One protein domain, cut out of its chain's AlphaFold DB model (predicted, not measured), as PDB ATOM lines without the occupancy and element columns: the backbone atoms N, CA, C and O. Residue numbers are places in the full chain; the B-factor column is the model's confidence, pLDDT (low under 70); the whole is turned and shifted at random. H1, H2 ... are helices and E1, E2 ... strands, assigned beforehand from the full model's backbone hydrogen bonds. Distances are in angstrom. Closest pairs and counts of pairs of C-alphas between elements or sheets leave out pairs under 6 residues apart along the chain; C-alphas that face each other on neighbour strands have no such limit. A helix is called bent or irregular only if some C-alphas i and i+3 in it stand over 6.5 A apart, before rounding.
ATOM      1  N   LEU A 199     203.132 283.040 161.852       91.31
ATOM      2  CA  LEU A 199     203.167 281.910 160.950       91.31
ATOM      3  C   LEU A 199     203.942 280.785 161.616       91.31
ATOM      4  O   LEU A 199     205.093 280.947 162.010       91.31
ATOM      5  N   ARG A 200     203.284 279.640 161.771       91.56
ATOM      6  CA  ARG A 200     203.894 278.403 162.241       91.56
ATOM      7  C   ARG A 200     203.965 277.409 161.100       91.56
ATOM      8  O   ARG A 200     202.920 276.990 160.603       91.56
ATOM      9  N   VAL A 201     205.173 276.970 160.769       91.06
ATOM     10  CA  VAL A 201     205.413 275.876 159.825       91.06
ATOM     11  C   VAL A 201     206.125 274.752 160.558       91.06
ATOM     12  O   VAL A 201     207.162 274.953 161.186       91.06
ATOM     13  N   ARG A 202     205.534 273.560 160.515       89.94
ATOM     14  CA  ARG A 202     206.087 272.360 161.140       89.94
ATOM     15  C   ARG A 202     206.177 271.239 160.122       89.94
ATOM     16  O   ARG A 202     205.141 270.839 159.597       89.94
ATOM     17  N   GLY A 203     207.372 270.704 159.912       87.25
ATOM     18  CA  GLY A 203     207.610 269.461 159.188       87.25
ATOM     19  C   GLY A 203     207.900 268.333 160.172       87.25
ATOM     20  O   GLY A 203     208.694 268.500 161.091       87.25
ATOM     21  N   ARG A 204     207.243 267.184 160.022       84.25
ATOM     22  CA  ARG A 204     207.575 265.967 160.775       84.25
ATOM     23  C   ARG A 204     207.411 264.733 159.908       84.25
ATOM     24  O   ARG A 204     206.525 264.698 159.049       84.25
ATOM     25  N   ARG A 205     208.173 263.682 160.187       77.50
ATOM     26  CA  ARG A 205     207.920 262.372 159.586       77.50
ATOM     27  C   ARG A 205     206.630 261.773 160.146       77.50
ATOM     28  O   ARG A 205     206.342 261.831 161.339       77.50
ATOM     29  N   GLY A 206     205.802 261.264 159.247       67.56
ATOM     30  CA  GLY A 206     204.584 260.533 159.555       67.56
ATOM     31  C   GLY A 206     204.880 259.080 159.922       67.56
ATOM     32  O   GLY A 206     205.944 258.537 159.616       67.56
ATOM     33  N   THR A 207     203.908 258.435 160.562       57.72
ATOM     34  CA  THR A 207     204.009 257.055 161.047       57.72
ATOM     35  C   THR A 207     204.415 256.092 159.924       57.72
ATOM     36  O   THR A 207     203.781 256.056 158.868       57.72
ATOM     37  N   GLY A 208     205.485 255.318 160.142       62.03
ATOM     38  CA  GLY A 208     206.021 254.355 159.170       62.03
ATOM     39  C   GLY A 208     207.083 254.909 158.213       62.03
ATOM     40  O   GLY A 208     207.425 254.243 157.241       62.03
ATOM     41  N   GLY A 209     207.586 256.128 158.442       64.31
ATOM     42  CA  GLY A 209     208.781 256.656 157.776       64.31
ATOM     43  C   GLY A 209     208.612 257.019 156.294       64.31
ATOM     44  O   GLY A 209     209.562 257.434 155.640       64.31
ATOM     45  N   GLN A 210     207.413 256.877 155.733       71.31
ATOM     46  CA  GLN A 210     207.176 256.975 154.286       71.31
ATOM     47  C   GLN A 210     206.368 258.210 153.881       71.31
ATOM     48  O   GLN A 210     206.016 258.356 152.706       71.31
ATOM     49  N   VAL A 211     206.042 259.079 154.837       79.69
ATOM     50  CA  VAL A 211     205.243 260.288 154.630       79.69
ATOM     51  C   VAL A 211     205.888 261.443 155.386       79.69
ATOM     52  O   VAL A 211     206.231 261.282 156.550       79.69
ATOM     53  N   LEU A 212     206.012 262.603 154.750       82.19
ATOM     54  CA  LEU A 212     206.331 263.874 155.392       82.19
ATOM     55  C   LEU A 212     205.029 264.634 155.644       82.19
ATOM     56  O   LEU A 212     204.276 264.904 154.707       82.19
ATOM     57  N   THR A 213     204.748 264.950 156.904       86.44
ATOM     58  CA  THR A 213     203.594 265.751 157.314       86.44
ATOM     59  C   THR A 213     204.038 267.181 157.571       86.44
ATOM     60  O   THR A 213     204.854 267.435 158.455       86.44
ATOM     61  N   ILE A 214     203.453 268.115 156.828       88.06
ATOM     62  CA  ILE A 214     203.697 269.549 156.945       88.06
ATOM     63  C   ILE A 214     202.426 270.216 157.443       88.06
ATOM     64  O   ILE A 214     201.352 270.021 156.883       88.06
ATOM     65  N   SER A 215     202.559 271.011 158.495       89.19
ATOM     66  CA  SER A 215     201.487 271.811 159.072       89.19
ATOM     67  C   SER A 215     201.853 273.280 158.945       89.19
ATOM     68  O   SER A 215     202.820 273.716 159.567       89.19
ATOM     69  N   VAL A 216     201.038 274.043 158.224       91.38
ATOM     70  CA  VAL A 216     201.127 275.507 158.153       91.38
ATOM     71  C   VAL A 216     199.938 276.095 158.904       91.38
ATOM     72  O   VAL A 216     198.802 275.664 158.698       91.38
ATOM     73  N   SER A 217     200.177 277.042 159.808       90.50
ATOM     74  CA  SER A 217     199.128 277.669 160.610       90.50
ATOM     75  C   SER A 217     199.426 279.130 160.921       90.50
ATOM     76  O   SER A 217     200.571 279.478 161.184       90.50
ATOM     77  N   ASP A 218     198.384 279.957 161.012       86.75
ATOM     78  CA  ASP A 218     198.476 281.339 161.512       86.75
ATOM     79  C   ASP A 218     198.723 281.448 163.036       86.75
ATOM     80  O   ASP A 218     198.759 282.538 163.609       86.75
ATOM     81  N   ALA A 219     198.841 280.306 163.728       81.69
ATOM     82  CA  ALA A 219     198.981 280.204 165.179       81.69
ATOM     83  C   ALA A 219     197.898 280.975 165.976       81.69
ATOM     84  O   ALA A 219     198.109 281.286 167.157       81.69
ATOM     85  N   GLY A 220     196.753 281.276 165.351       74.56
ATOM     86  CA  GLY A 220     195.638 282.035 165.911       74.56
ATOM     87  C   GLY A 220     194.770 281.241 166.892       74.56
ATOM     88  O   GLY A 220     195.039 280.085 167.224       74.56
ATOM     89  N   ARG A 221     193.702 281.875 167.393       69.31
ATOM     90  CA  ARG A 221     192.634 281.218 168.168       69.31
ATOM     91  C   ARG A 221     191.274 281.806 167.755       69.31
ATOM     92  O   ARG A 221     190.967 282.900 168.226       69.31
ATOM     93  N   PRO A 222     190.474 281.106 166.923       72.25
ATOM     94  CA  PRO A 222     190.768 279.810 166.297       72.25
ATOM     95  C   PRO A 222     191.910 279.911 165.272       72.25
ATOM     96  O   PRO A 222     192.086 280.947 164.643       72.25
ATOM     97  N   ALA A 223     192.711 278.851 165.142       77.56
ATOM     98  CA  ALA A 223     193.833 278.830 164.205       77.56
ATOM     99  C   ALA A 223     193.357 278.440 162.800       77.56
ATOM    100  O   ALA A 223     192.743 277.382 162.637       77.56
ATOM    101  N   ARG A 224     193.702 279.228 161.778       85.31
ATOM    102  CA  ARG A 224     193.643 278.779 160.381       85.31
ATOM    103  C   ARG A 224     194.862 277.892 160.149       85.31
ATOM    104  O   ARG A 224     195.999 278.356 160.219       85.31
ATOM    105  N   ARG A 225     194.635 276.590 159.958       88.00
ATOM    106  CA  ARG A 225     195.687 275.575 159.788       88.00
ATOM    107  C   ARG A 225     195.377 274.675 158.603       88.00
ATOM    108  O   ARG A 225     194.237 274.250 158.425       88.00
ATOM    109  N   LYS A 226     196.414 274.315 157.852       88.75
ATOM    110  CA  LYS A 226     196.360 273.283 156.823       88.75
ATOM    111  C   LYS A 226     197.461 272.258 157.059       88.75
ATOM    112  O   LYS A 226     198.640 272.602 157.120       88.75
ATOM    113  N   ASP A 227     197.045 271.000 157.156       86.12
ATOM    114  CA  ASP A 227     197.940 269.849 157.199       86.12
ATOM    115  C   ASP A 227     198.055 269.209 155.820       86.12
ATOM    116  O   ASP A 227     197.069 269.060 155.091       86.12
ATOM    117  N   MET A 228     199.271 268.817 155.468       85.75
ATOM    118  CA  MET A 228     199.629 268.271 154.170       85.75
ATOM    119  C   MET A 228     200.516 267.052 154.361       85.75
ATOM    120  O   MET A 228     201.507 267.101 155.079       85.75
ATOM    121  N   ASN A 229     200.174 265.958 153.682       84.50
ATOM    122  CA  ASN A 229     200.943 264.719 153.711       84.50
ATOM    123  C   ASN A 229     201.594 264.482 152.343       84.50
ATOM    124  O   ASN A 229     200.911 264.470 151.314       84.50
ATOM    125  N   ILE A 230     202.910 264.284 152.325       83.12
ATOM    126  CA  ILE A 230     203.711 264.061 151.117       83.12
ATOM    127  C   ILE A 230     204.330 262.667 151.196       83.12
ATOM    128  O   ILE A 230     205.096 262.370 152.103       83.12
ATOM    129  N   LYS A 231     203.991 261.781 150.252       79.88
ATOM    130  CA  LYS A 231     204.517 260.406 150.212       79.88
ATOM    131  C   LYS A 231     205.968 260.397 149.704       79.88
ATOM    132  O   LYS A 231     206.218 260.844 148.589       79.88
ATOM    133  N   MET A 232     206.879 259.812 150.482       69.31
ATOM    134  CA  MET A 232     208.320 259.687 150.194       69.31
ATOM    135  C   MET A 232     208.701 258.354 149.518       69.31
ATOM    136  O   MET A 232     209.757 258.235 148.916       69.31
ATOM    137  N   LYS A 233     207.807 257.355 149.542       59.41
ATOM    138  CA  LYS A 233     208.039 255.932 149.196       59.41
ATOM    139  C   LYS A 233     208.608 255.609 147.790       59.41
ATOM    140  O   LYS A 233     208.871 254.446 147.518       59.41
ATOM    141  N   ARG A 234     208.719 256.582 146.875       59.81
ATOM    142  CA  ARG A 234     209.164 256.396 145.471       59.81
ATOM    143  C   ARG A 234     209.910 257.609 144.891       59.81
ATOM    144  O   ARG A 234     210.036 257.709 143.676       59.81
ATOM    145  N   ARG A 235     210.295 258.590 145.713       65.44
ATOM    146  CA  ARG A 235     210.873 259.857 145.235       65.44
ATOM    147  C   ARG A 235     212.160 260.162 145.999       65.44
ATOM    148  O   ARG A 235     212.185 259.883 147.197       65.44
ATOM    149  N   PRO A 236     213.175 260.754 145.344       78.38
ATOM    150  CA  PRO A 236     214.312 261.331 146.052       78.38
ATOM    151  C   PRO A 236     213.819 262.337 147.098       78.38
ATOM    152  O   PRO A 236     212.799 263.002 146.879       78.38
ATOM    153  N   LEU A 237     214.538 262.447 148.218       77.25
ATOM    154  CA  LEU A 237     214.232 263.393 149.294       77.25
ATOM    155  C   LEU A 237     214.102 264.824 148.751       77.25
ATOM    156  O   LEU A 237     213.122 265.499 149.051       77.25
ATOM    157  N   GLU A 238     215.004 265.218 147.855       82.38
ATOM    158  CA  GLU A 238     215.010 266.513 147.165       82.38
ATOM    159  C   GLU A 238     213.673 266.813 146.474       82.38
ATOM    160  O   GLU A 238     213.040 267.835 146.720       82.38
ATOM    161  N   VAL A 239     213.157 265.864 145.686       84.75
ATOM    162  CA  VAL A 239     211.877 266.015 144.975       84.75
ATOM    163  C   VAL A 239     210.698 266.091 145.952       84.75
ATOM    164  O   VAL A 239     209.672 266.709 145.655       84.75
ATOM    165  N   ALA A 240     210.797 265.441 147.115       82.38
ATOM    166  CA  ALA A 240     209.783 265.548 148.160       82.38
ATOM    167  C   ALA A 240     209.826 266.915 148.866       82.38
ATOM    168  O   ALA A 240     208.758 267.454 149.162       82.38
ATOM    169  N   LEU A 241     211.020 267.477 149.085       85.00
ATOM    170  CA  LEU A 241     211.239 268.794 149.690       85.00
ATOM    171  C   LEU A 241     210.864 269.944 148.741       85.00
ATOM    172  O   LEU A 241     210.196 270.880 149.166       85.00
ATOM    173  N   MET A 242     211.128 269.833 147.437       85.94
ATOM    174  CA  MET A 242     210.627 270.804 146.449       85.94
ATOM    175  C   MET A 242     209.094 270.869 146.448       85.94
ATOM    176  O   MET A 242     208.494 271.937 146.522       85.94
ATOM    177  N   LYS A 243     208.427 269.708 146.478       86.50
ATOM    178  CA  LYS A 243     206.960 269.648 146.593       86.50
ATOM    179  C   LYS A 243     206.433 270.131 147.938       86.50
ATOM    180  O   LYS A 243     205.264 270.505 148.038       86.50
ATOM    181  N   ALA A 244     207.246 270.037 148.985       86.25
ATOM    182  CA  ALA A 244     206.941 270.622 150.278       86.25
ATOM    183  C   ALA A 244     206.959 272.149 150.190       86.25
ATOM    184  O   ALA A 244     205.984 272.764 150.611       86.25
ATOM    185  N   ALA A 245     208.004 272.721 149.586       89.56
ATOM    186  CA  ALA A 245     208.160 274.155 149.365       89.56
ATOM    187  C   ALA A 245     206.970 274.746 148.592       89.56
ATOM    188  O   ALA A 245     206.277 275.604 149.132       89.56
ATOM    189  N   GLU A 246     206.639 274.195 147.417       90.38
ATOM    190  CA  GLU A 246     205.501 274.644 146.590       90.38
ATOM    191  C   GLU A 246     204.178 274.664 147.378       90.38
ATOM    192  O   GLU A 246     203.364 275.582 147.287       90.38
ATOM    193  N   LYS A 247     203.944 273.625 148.189       89.94
ATOM    194  CA  LYS A 247     202.726 273.508 148.997       89.94
ATOM    195  C   LYS A 247     202.710 274.456 150.191       89.94
ATOM    196  O   LYS A 247     201.634 274.942 150.553       89.94
ATOM    197  N   ILE A 248     203.860 274.677 150.825       90.38
ATOM    198  CA  ILE A 248     204.015 275.643 151.915       90.38
ATOM    199  C   ILE A 248     203.716 277.040 151.376       90.38
ATOM    200  O   ILE A 248     202.828 277.700 151.911       90.38
ATOM    201  N   GLU A 249     204.358 277.432 150.277       92.62
ATOM    202  CA  GLU A 249     204.177 278.728 149.620       92.62
ATOM    203  C   GLU A 249     202.713 278.975 149.228       92.62
ATOM    204  O   GLU A 249     202.116 279.978 149.630       92.62
ATOM    205  N   ALA A 250     202.076 278.016 148.546       91.88
ATOM    206  CA  ALA A 250     200.666 278.116 148.167       91.88
ATOM    207  C   ALA A 250     199.734 278.247 149.386       91.88
ATOM    208  O   ALA A 250     198.723 278.953 149.353       91.88
ATOM    209  N   THR A 251     200.065 277.575 150.492       91.38
ATOM    210  CA  THR A 251     199.264 277.642 151.718       91.38
ATOM    211  C   THR A 251     199.442 278.970 152.444       91.38
ATOM    212  O   THR A 251     198.452 279.533 152.908       91.38
ATOM    213  N   ILE A 252     200.672 279.484 152.538       92.06
ATOM    214  CA  ILE A 252     200.938 280.801 153.132       92.06
ATOM    215  C   ILE A 252     200.236 281.882 152.313       92.06
ATOM    216  O   ILE A 252     199.557 282.721 152.900       92.06
ATOM    217  N   THR A 253     200.291 281.784 150.981       92.62
ATOM    218  CA  THR A 253     199.591 282.690 150.060       92.62
ATOM    219  C   THR A 253     198.091 282.744 150.338       92.62
ATOM    220  O   THR A 253     197.505 283.819 150.367       92.62
ATOM    221  N   ASN A 254     197.467 281.595 150.606       90.94
ATOM    222  CA  ASN A 254     196.039 281.522 150.922       90.94
ATOM    223  C   ASN A 254     195.695 282.027 152.342       90.94
ATOM    224  O   ASN A 254     194.597 282.521 152.584       90.94
ATOM    225  N   ILE A 255     196.599 281.875 153.315       88.62
ATOM    226  CA  ILE A 255     196.372 282.351 154.695       88.62
ATOM    227  C   ILE A 255     196.591 283.870 154.804       88.62
ATOM    228  O   ILE A 255     195.863 284.535 155.556       88.62
ATOM    229  N   TYR A 256     197.587 284.385 154.083       90.38
ATOM    230  CA  TYR A 256     198.028 285.776 154.083       90.38
ATOM    231  C   TYR A 256     197.979 286.358 152.661       90.38
ATOM    232  O   TYR A 256     196.923 286.833 152.255       90.38
ATOM    233  N   ASN A 257     199.093 286.337 151.924       92.31
ATOM    234  CA  ASN A 257     199.222 286.792 150.535       92.31
ATOM    235  C   ASN A 257     200.553 286.284 149.930       92.31
ATOM    236  O   ASN A 257     201.329 285.598 150.603       92.31
ATOM    237  N   ALA A 258     200.811 286.612 148.661       92.81
ATOM    238  CA  ALA A 258     202.012 286.178 147.945       92.81
ATOM    239  C   ALA A 258     203.312 286.773 148.522       92.81
ATOM    240  O   ALA A 258     204.341 286.102 148.523       92.81
ATOM    241  N   ASP A 259     203.279 287.998 149.048       92.50
ATOM    242  CA  ASP A 259     204.464 288.674 149.592       92.50
ATOM    243  C   ASP A 259     204.941 288.017 150.886       92.50
ATOM    244  O   ASP A 259     206.122 287.701 151.030       92.50
ATOM    245  N   ALA A 260     204.008 287.693 151.784       92.19
ATOM    246  CA  ALA A 260     204.290 286.926 152.990       92.19
ATOM    247  C   ALA A 260     204.808 285.512 152.672       92.19
ATOM    248  O   ALA A 260     205.632 284.975 153.415       92.19
ATOM    249  N   ALA A 261     204.330 284.896 151.584       92.00
ATOM    250  CA  ALA A 261     204.805 283.587 151.147       92.00
ATOM    251  C   ALA A 261     206.250 283.651 150.637       92.00
ATOM    252  O   ALA A 261     207.078 282.874 151.110       92.00
ATOM    253  N   ARG A 262     206.565 284.610 149.755       92.94
ATOM    254  CA  ARG A 262     207.925 284.833 149.242       92.94
ATOM    255  C   ARG A 262     208.911 285.126 150.368       92.94
ATOM    256  O   ARG A 262     209.893 284.407 150.507       92.94
ATOM    257  N   TRP A 263     208.577 286.078 151.239       95.06
ATOM    258  CA  TRP A 263     209.389 286.412 152.412       95.06
ATOM    259  C   TRP A 263     209.705 285.186 153.276       95.06
ATOM    260  O   TRP A 263     210.860 284.954 153.622       95.06
ATOM    261  N   PHE A 264     208.699 284.365 153.602       94.25
ATOM    262  CA  PHE A 264     208.934 283.172 154.413       94.25
ATOM    263  C   PHE A 264     209.845 282.165 153.701       94.25
ATOM    264  O   PHE A 264     210.694 281.541 154.341       94.25
ATOM    265  N   MET A 265     209.653 281.973 152.395       93.06
ATOM    266  CA  MET A 265     210.465 281.039 151.622       93.06
ATOM    267  C   MET A 265     211.922 281.497 151.527       93.06
ATOM    268  O   MET A 265     212.804 280.658 151.708       93.06
ATOM    269  N   ASP A 266     212.166 282.793 151.343       91.56
ATOM    270  CA  ASP A 266     213.510 283.369 151.239       91.56
ATOM    271  C   ASP A 266     214.254 283.369 152.583       91.56
ATOM    272  O   ASP A 266     215.379 282.883 152.661       91.56
ATOM    273  N   GLU A 267     213.617 283.829 153.664       91.44
ATOM    274  CA  GLU A 267     214.259 283.954 154.987       91.44
ATOM    275  C   GLU A 267     214.383 282.621 155.740       91.44
ATOM    276  O   GLU A 267     215.261 282.436 156.586       91.44
ATOM    277  N   HIS A 268     213.463 281.685 155.493       90.81
ATOM    278  CA  HIS A 268     213.358 280.459 156.286       90.81
ATOM    279  C   HIS A 268     213.236 279.198 155.436       90.81
ATOM    280  O   HIS A 268     213.856 278.183 155.755       90.81
ATOM    281  N   GLY A 269     212.433 279.228 154.373       85.00
ATOM    282  CA  GLY A 269     212.128 278.052 153.558       85.00
ATOM    283  C   GLY A 269     213.359 277.415 152.919       85.00
ATOM    284  O   GLY A 269     213.485 276.194 152.982       85.00
ATOM    285  N   GLN A 270     214.275 278.222 152.371       85.06
ATOM    286  CA  GLN A 270     215.504 277.740 151.729       85.06
ATOM    287  C   GLN A 270     216.368 276.916 152.690       85.06
ATOM    288  O   GLN A 270     216.804 275.833 152.325       85.06
ATOM    289  N   HIS A 271     216.542 277.374 153.933       86.56
ATOM    290  CA  HIS A 271     217.320 276.651 154.940       86.56
ATOM    291  C   HIS A 271     216.556 275.457 155.537       86.56
ATOM    292  O   HIS A 271     217.131 274.398 155.756       86.56
ATOM    293  N   LEU A 272     215.255 275.601 155.823       86.38
ATOM    294  CA  LEU A 272     214.453 274.544 156.464       86.38
ATOM    295  C   LEU A 272     214.184 273.338 155.559       86.38
ATOM    296  O   LEU A 272     213.890 272.251 156.057       86.38
ATOM    297  N   LEU A 273     214.194 273.550 154.246       84.75
ATOM    298  CA  LEU A 273     213.909 272.532 153.238       84.75
ATOM    299  C   LEU A 273     215.147 272.192 152.401       84.75
ATOM    300  O   LEU A 273     215.001 271.544 151.364       84.75
ATOM    301  N   ASP A 274     216.336 272.607 152.842       85.12
ATOM    302  CA  ASP A 274     217.600 272.232 152.216       85.12
ATOM    303  C   ASP A 274     217.852 270.726 152.430       85.12
ATOM    304  O   ASP A 274     217.950 270.271 153.573       85.12
ATOM    305  N   PRO A 275     217.963 269.921 151.356       81.62
ATOM    306  CA  PRO A 275     218.244 268.493 151.459       81.62
ATOM    307  C   PRO A 275     219.533 268.154 152.218       81.62
ATOM    308  O   PRO A 275     219.634 267.044 152.739       81.62
ATOM    309  N   ALA A 276     220.508 269.070 152.269       82.44
ATOM    310  CA  ALA A 276     221.775 268.866 152.965       82.44
ATOM    311  C   ALA A 276     221.666 269.023 154.491       82.44
ATOM    312  O   ALA A 276     222.440 268.402 155.219       82.44
ATOM    313  N   SER A 277     220.721 269.831 154.981       80.94
ATOM    314  CA  SER A 277     220.562 270.148 156.409       80.94
ATOM    315  C   SER A 277     219.283 269.571 157.026       80.94
ATOM    316  O   SER A 277     219.167 269.486 158.249       80.94
ATOM    317  N   PHE A 278     218.319 269.160 156.201       80.25
ATOM    318  CA  PHE A 278     217.051 268.614 156.660       80.25
ATOM    319  C   PHE A 278     217.228 267.219 157.270       80.25
ATOM    320  O   PHE A 278     217.432 266.238 156.551       80.25
ATOM    321  N   ASP A 279     217.050 267.117 158.590       78.94
ATOM    322  CA  ASP A 279     216.927 265.836 159.286       78.94
ATOM    323  C   ASP A 279     215.462 265.344 159.261       78.94
ATOM    324  O   ASP A 279     214.575 265.956 159.874       78.94
ATOM    325  N   PRO A 280     215.163 264.223 158.575       70.31
ATOM    326  CA  PRO A 280     213.815 263.674 158.527       70.31
ATOM    327  C   PRO A 280     213.318 263.107 159.861       70.31
ATOM    328  O   PRO A 280     212.103 263.035 160.038       70.31
ATOM    329  N   GLU A 281     214.193 262.657 160.761       73.88
ATOM    330  CA  GLU A 281     213.812 262.056 162.046       73.88
ATOM    331  C   GLU A 281     213.476 263.122 163.092       73.88
ATOM    332  O   GLU A 281     212.476 262.993 163.805       73.88
ATOM    333  N   GLU A 282     214.250 264.207 163.141       79.38
ATOM    334  CA  GLU A 282     213.997 265.335 164.044       79.38
ATOM    335  C   GLU A 282     212.860 266.237 163.523       79.38
ATOM    336  O   GLU A 282     211.973 266.667 164.274       79.38
ATOM    337  N   GLY A 283     212.819 266.460 162.204       83.50
ATOM    338  CA  GLY A 283     211.908 267.404 161.568       83.50
ATOM    339  C   GLY A 283     212.202 268.854 161.968       83.50
ATOM    340  O   GLY A 283     213.277 269.191 162.445       83.50
ATOM    341  N   PHE A 284     211.230 269.748 161.779       86.50
ATOM    342  CA  PHE A 284     211.383 271.152 162.162       86.50
ATOM    343  C   PHE A 284     210.067 271.769 162.626       86.50
ATOM    344  O   PHE A 284     208.973 271.357 162.230       86.50
ATOM    345  N   SER A 285     210.162 272.801 163.460       90.00
ATOM    346  CA  SER A 285     209.022 273.607 163.891       90.00
ATOM    347  C   SER A 285     209.452 275.055 164.064       90.00
ATOM    348  O   SER A 285     210.035 275.410 165.084       90.00
ATOM    349  N   VAL A 286     209.081 275.902 163.110       90.69
ATOM    350  CA  VAL A 286     209.373 277.335 163.140       90.69
ATOM    351  C   VAL A 286     208.091 278.119 163.400       90.69
ATOM    352  O   VAL A 286     207.036 277.814 162.842       90.69
ATOM    353  N   LEU A 287     208.174 279.107 164.293       89.50
ATOM    354  CA  LEU A 287     207.133 280.099 164.553       89.50
ATOM    355  C   LEU A 287     207.754 281.480 164.373       89.50
ATOM    356  O   LEU A 287     208.655 281.837 165.125       89.50
ATOM    357  N   VAL A 288     207.230 282.249 163.429       90.81
ATOM    358  CA  VAL A 288     207.715 283.593 163.101       90.81
ATOM    359  C   VAL A 288     206.579 284.602 163.159       90.81
ATOM    360  O   VAL A 288     205.401 284.243 163.059       90.81
ATOM    361  N   PHE A 289     206.933 285.868 163.352       90.06
ATOM    362  CA  PHE A 289     206.018 286.995 163.208       90.06
ATOM    363  C   PHE A 289     206.053 287.448 161.756       90.06
ATOM    364  O   PHE A 289     207.136 287.657 161.220       90.06
ATOM    365  N   VAL A 290     204.887 287.567 161.124       89.44
ATOM    366  CA  VAL A 290     204.810 288.059 159.745       89.44
ATOM    367  C   VAL A 290     204.956 289.585 159.793       89.44
ATOM    368  O   VAL A 290     204.185 290.215 160.525       89.44
ATOM    369  N   PRO A 291     205.924 290.179 159.071       89.75
ATOM    370  CA  PRO A 291     206.093 291.626 159.011       89.75
ATOM    371  C   PRO A 291     204.797 292.331 158.607       89.75
ATOM    372  O   PRO A 291     204.096 291.887 157.699       89.75
ATOM    373  N   VAL A 292     204.477 293.431 159.291       85.75
ATOM    374  CA  VAL A 292     203.217 294.162 159.081       85.75
ATOM    375  C   VAL A 292     203.149 294.754 157.672       85.75
ATOM    376  O   VAL A 292     202.092 294.695 157.050       85.75
ATOM    377  N   ASP A 293     204.281 295.221 157.149       88.00
ATOM    378  CA  ASP A 293     204.388 295.841 155.821       88.00
ATOM    379  C   ASP A 293     204.069 294.854 154.685       88.00
ATOM    380  O   ASP A 293     203.620 295.247 153.615       88.00
ATOM    381  N   LEU A 294     204.230 293.548 154.935       86.19
ATOM    382  CA  LEU A 294     203.869 292.493 153.984       86.19
ATOM    383  C   LEU A 294     202.381 292.137 154.032       86.19
ATOM    384  O   LEU A 294     201.922 291.338 153.225       86.19
ATOM    385  N   LEU A 295     201.626 292.655 155.003       81.25
ATOM    386  CA  LEU A 295     200.201 292.363 155.186       81.25
ATOM    387  C   LEU A 295     199.303 293.502 154.714       81.25
ATOM    388  O   LEU A 295     198.112 293.278 154.486       81.25
TER     389      LEU A 295
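What this domain is: This is residues 199 to 295 of the 309 residues of the protein "AP2/ERF domain-containing protein" of Methylarcula marina (UniProt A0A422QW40). A four-stranded antiparallel sheet has two helices, H1 and H2, side by side over one face: two layers, mixed class. The printed part has 97 residues, with E1 E2 E3 H1 H2 E4 along the chain and sheet order E3 E2 E1 E4. It is compact: radius of gyration of the C-alphas 13.0 A, spans 40 by 27 by 20 A.

How they stand to each other: From residue 199, E1 (199 to 205), E2 (211 to 217) and E3 (225 to 231) make a meander, two antiparallel hairpins in a row; find N 200 and O 217, then N 212 and O 230, each 2.8 A apart, within hydrogen-bond range. H1 (237 to 255) lies over E3 and E2, height over the sheet 8.9 A; its closest C-alphas to E3 are Ala 240 and Ile 230, 6.9 A. Next, H2 (258 to 272) is irregular, C-alphas 267 and 270 being 7.1 A apart. In this helical hairpin H1 touches H2 with residues 245 to 253 alone, closest C-alphas Glu 249 and Ala 261, 5.1 A, at a shallow tilt of 30 degrees, opposite ways. E4 (284 to 289) is antiparallel to E1, with N 201 and O 286 2.9 A apart; H2 lies over both, height 10.4 A. Every O i to N i+4 pair is within range in H1, 9 of 11 in H2.

Where its parts are: Find C-alpha 199 at (203.167, 281.910, 160.950), where E1 begins its 20.2 A. E2 spans 19.4 A, E3 20.0 A, H1 26.6 A, H2 19.0 A and E4 16.8 A, ending at C-alpha 289, (206.018, 286.995, 163.208).

The domain as a whole: The farthest C-alphas, Gly 208 and Asp 293, are 41.7 A apart. The printed part has no cut; the link H2 to E4 is long. Look for pLDDT under 70 at residues 206 to 209, 221 and 232 to 235.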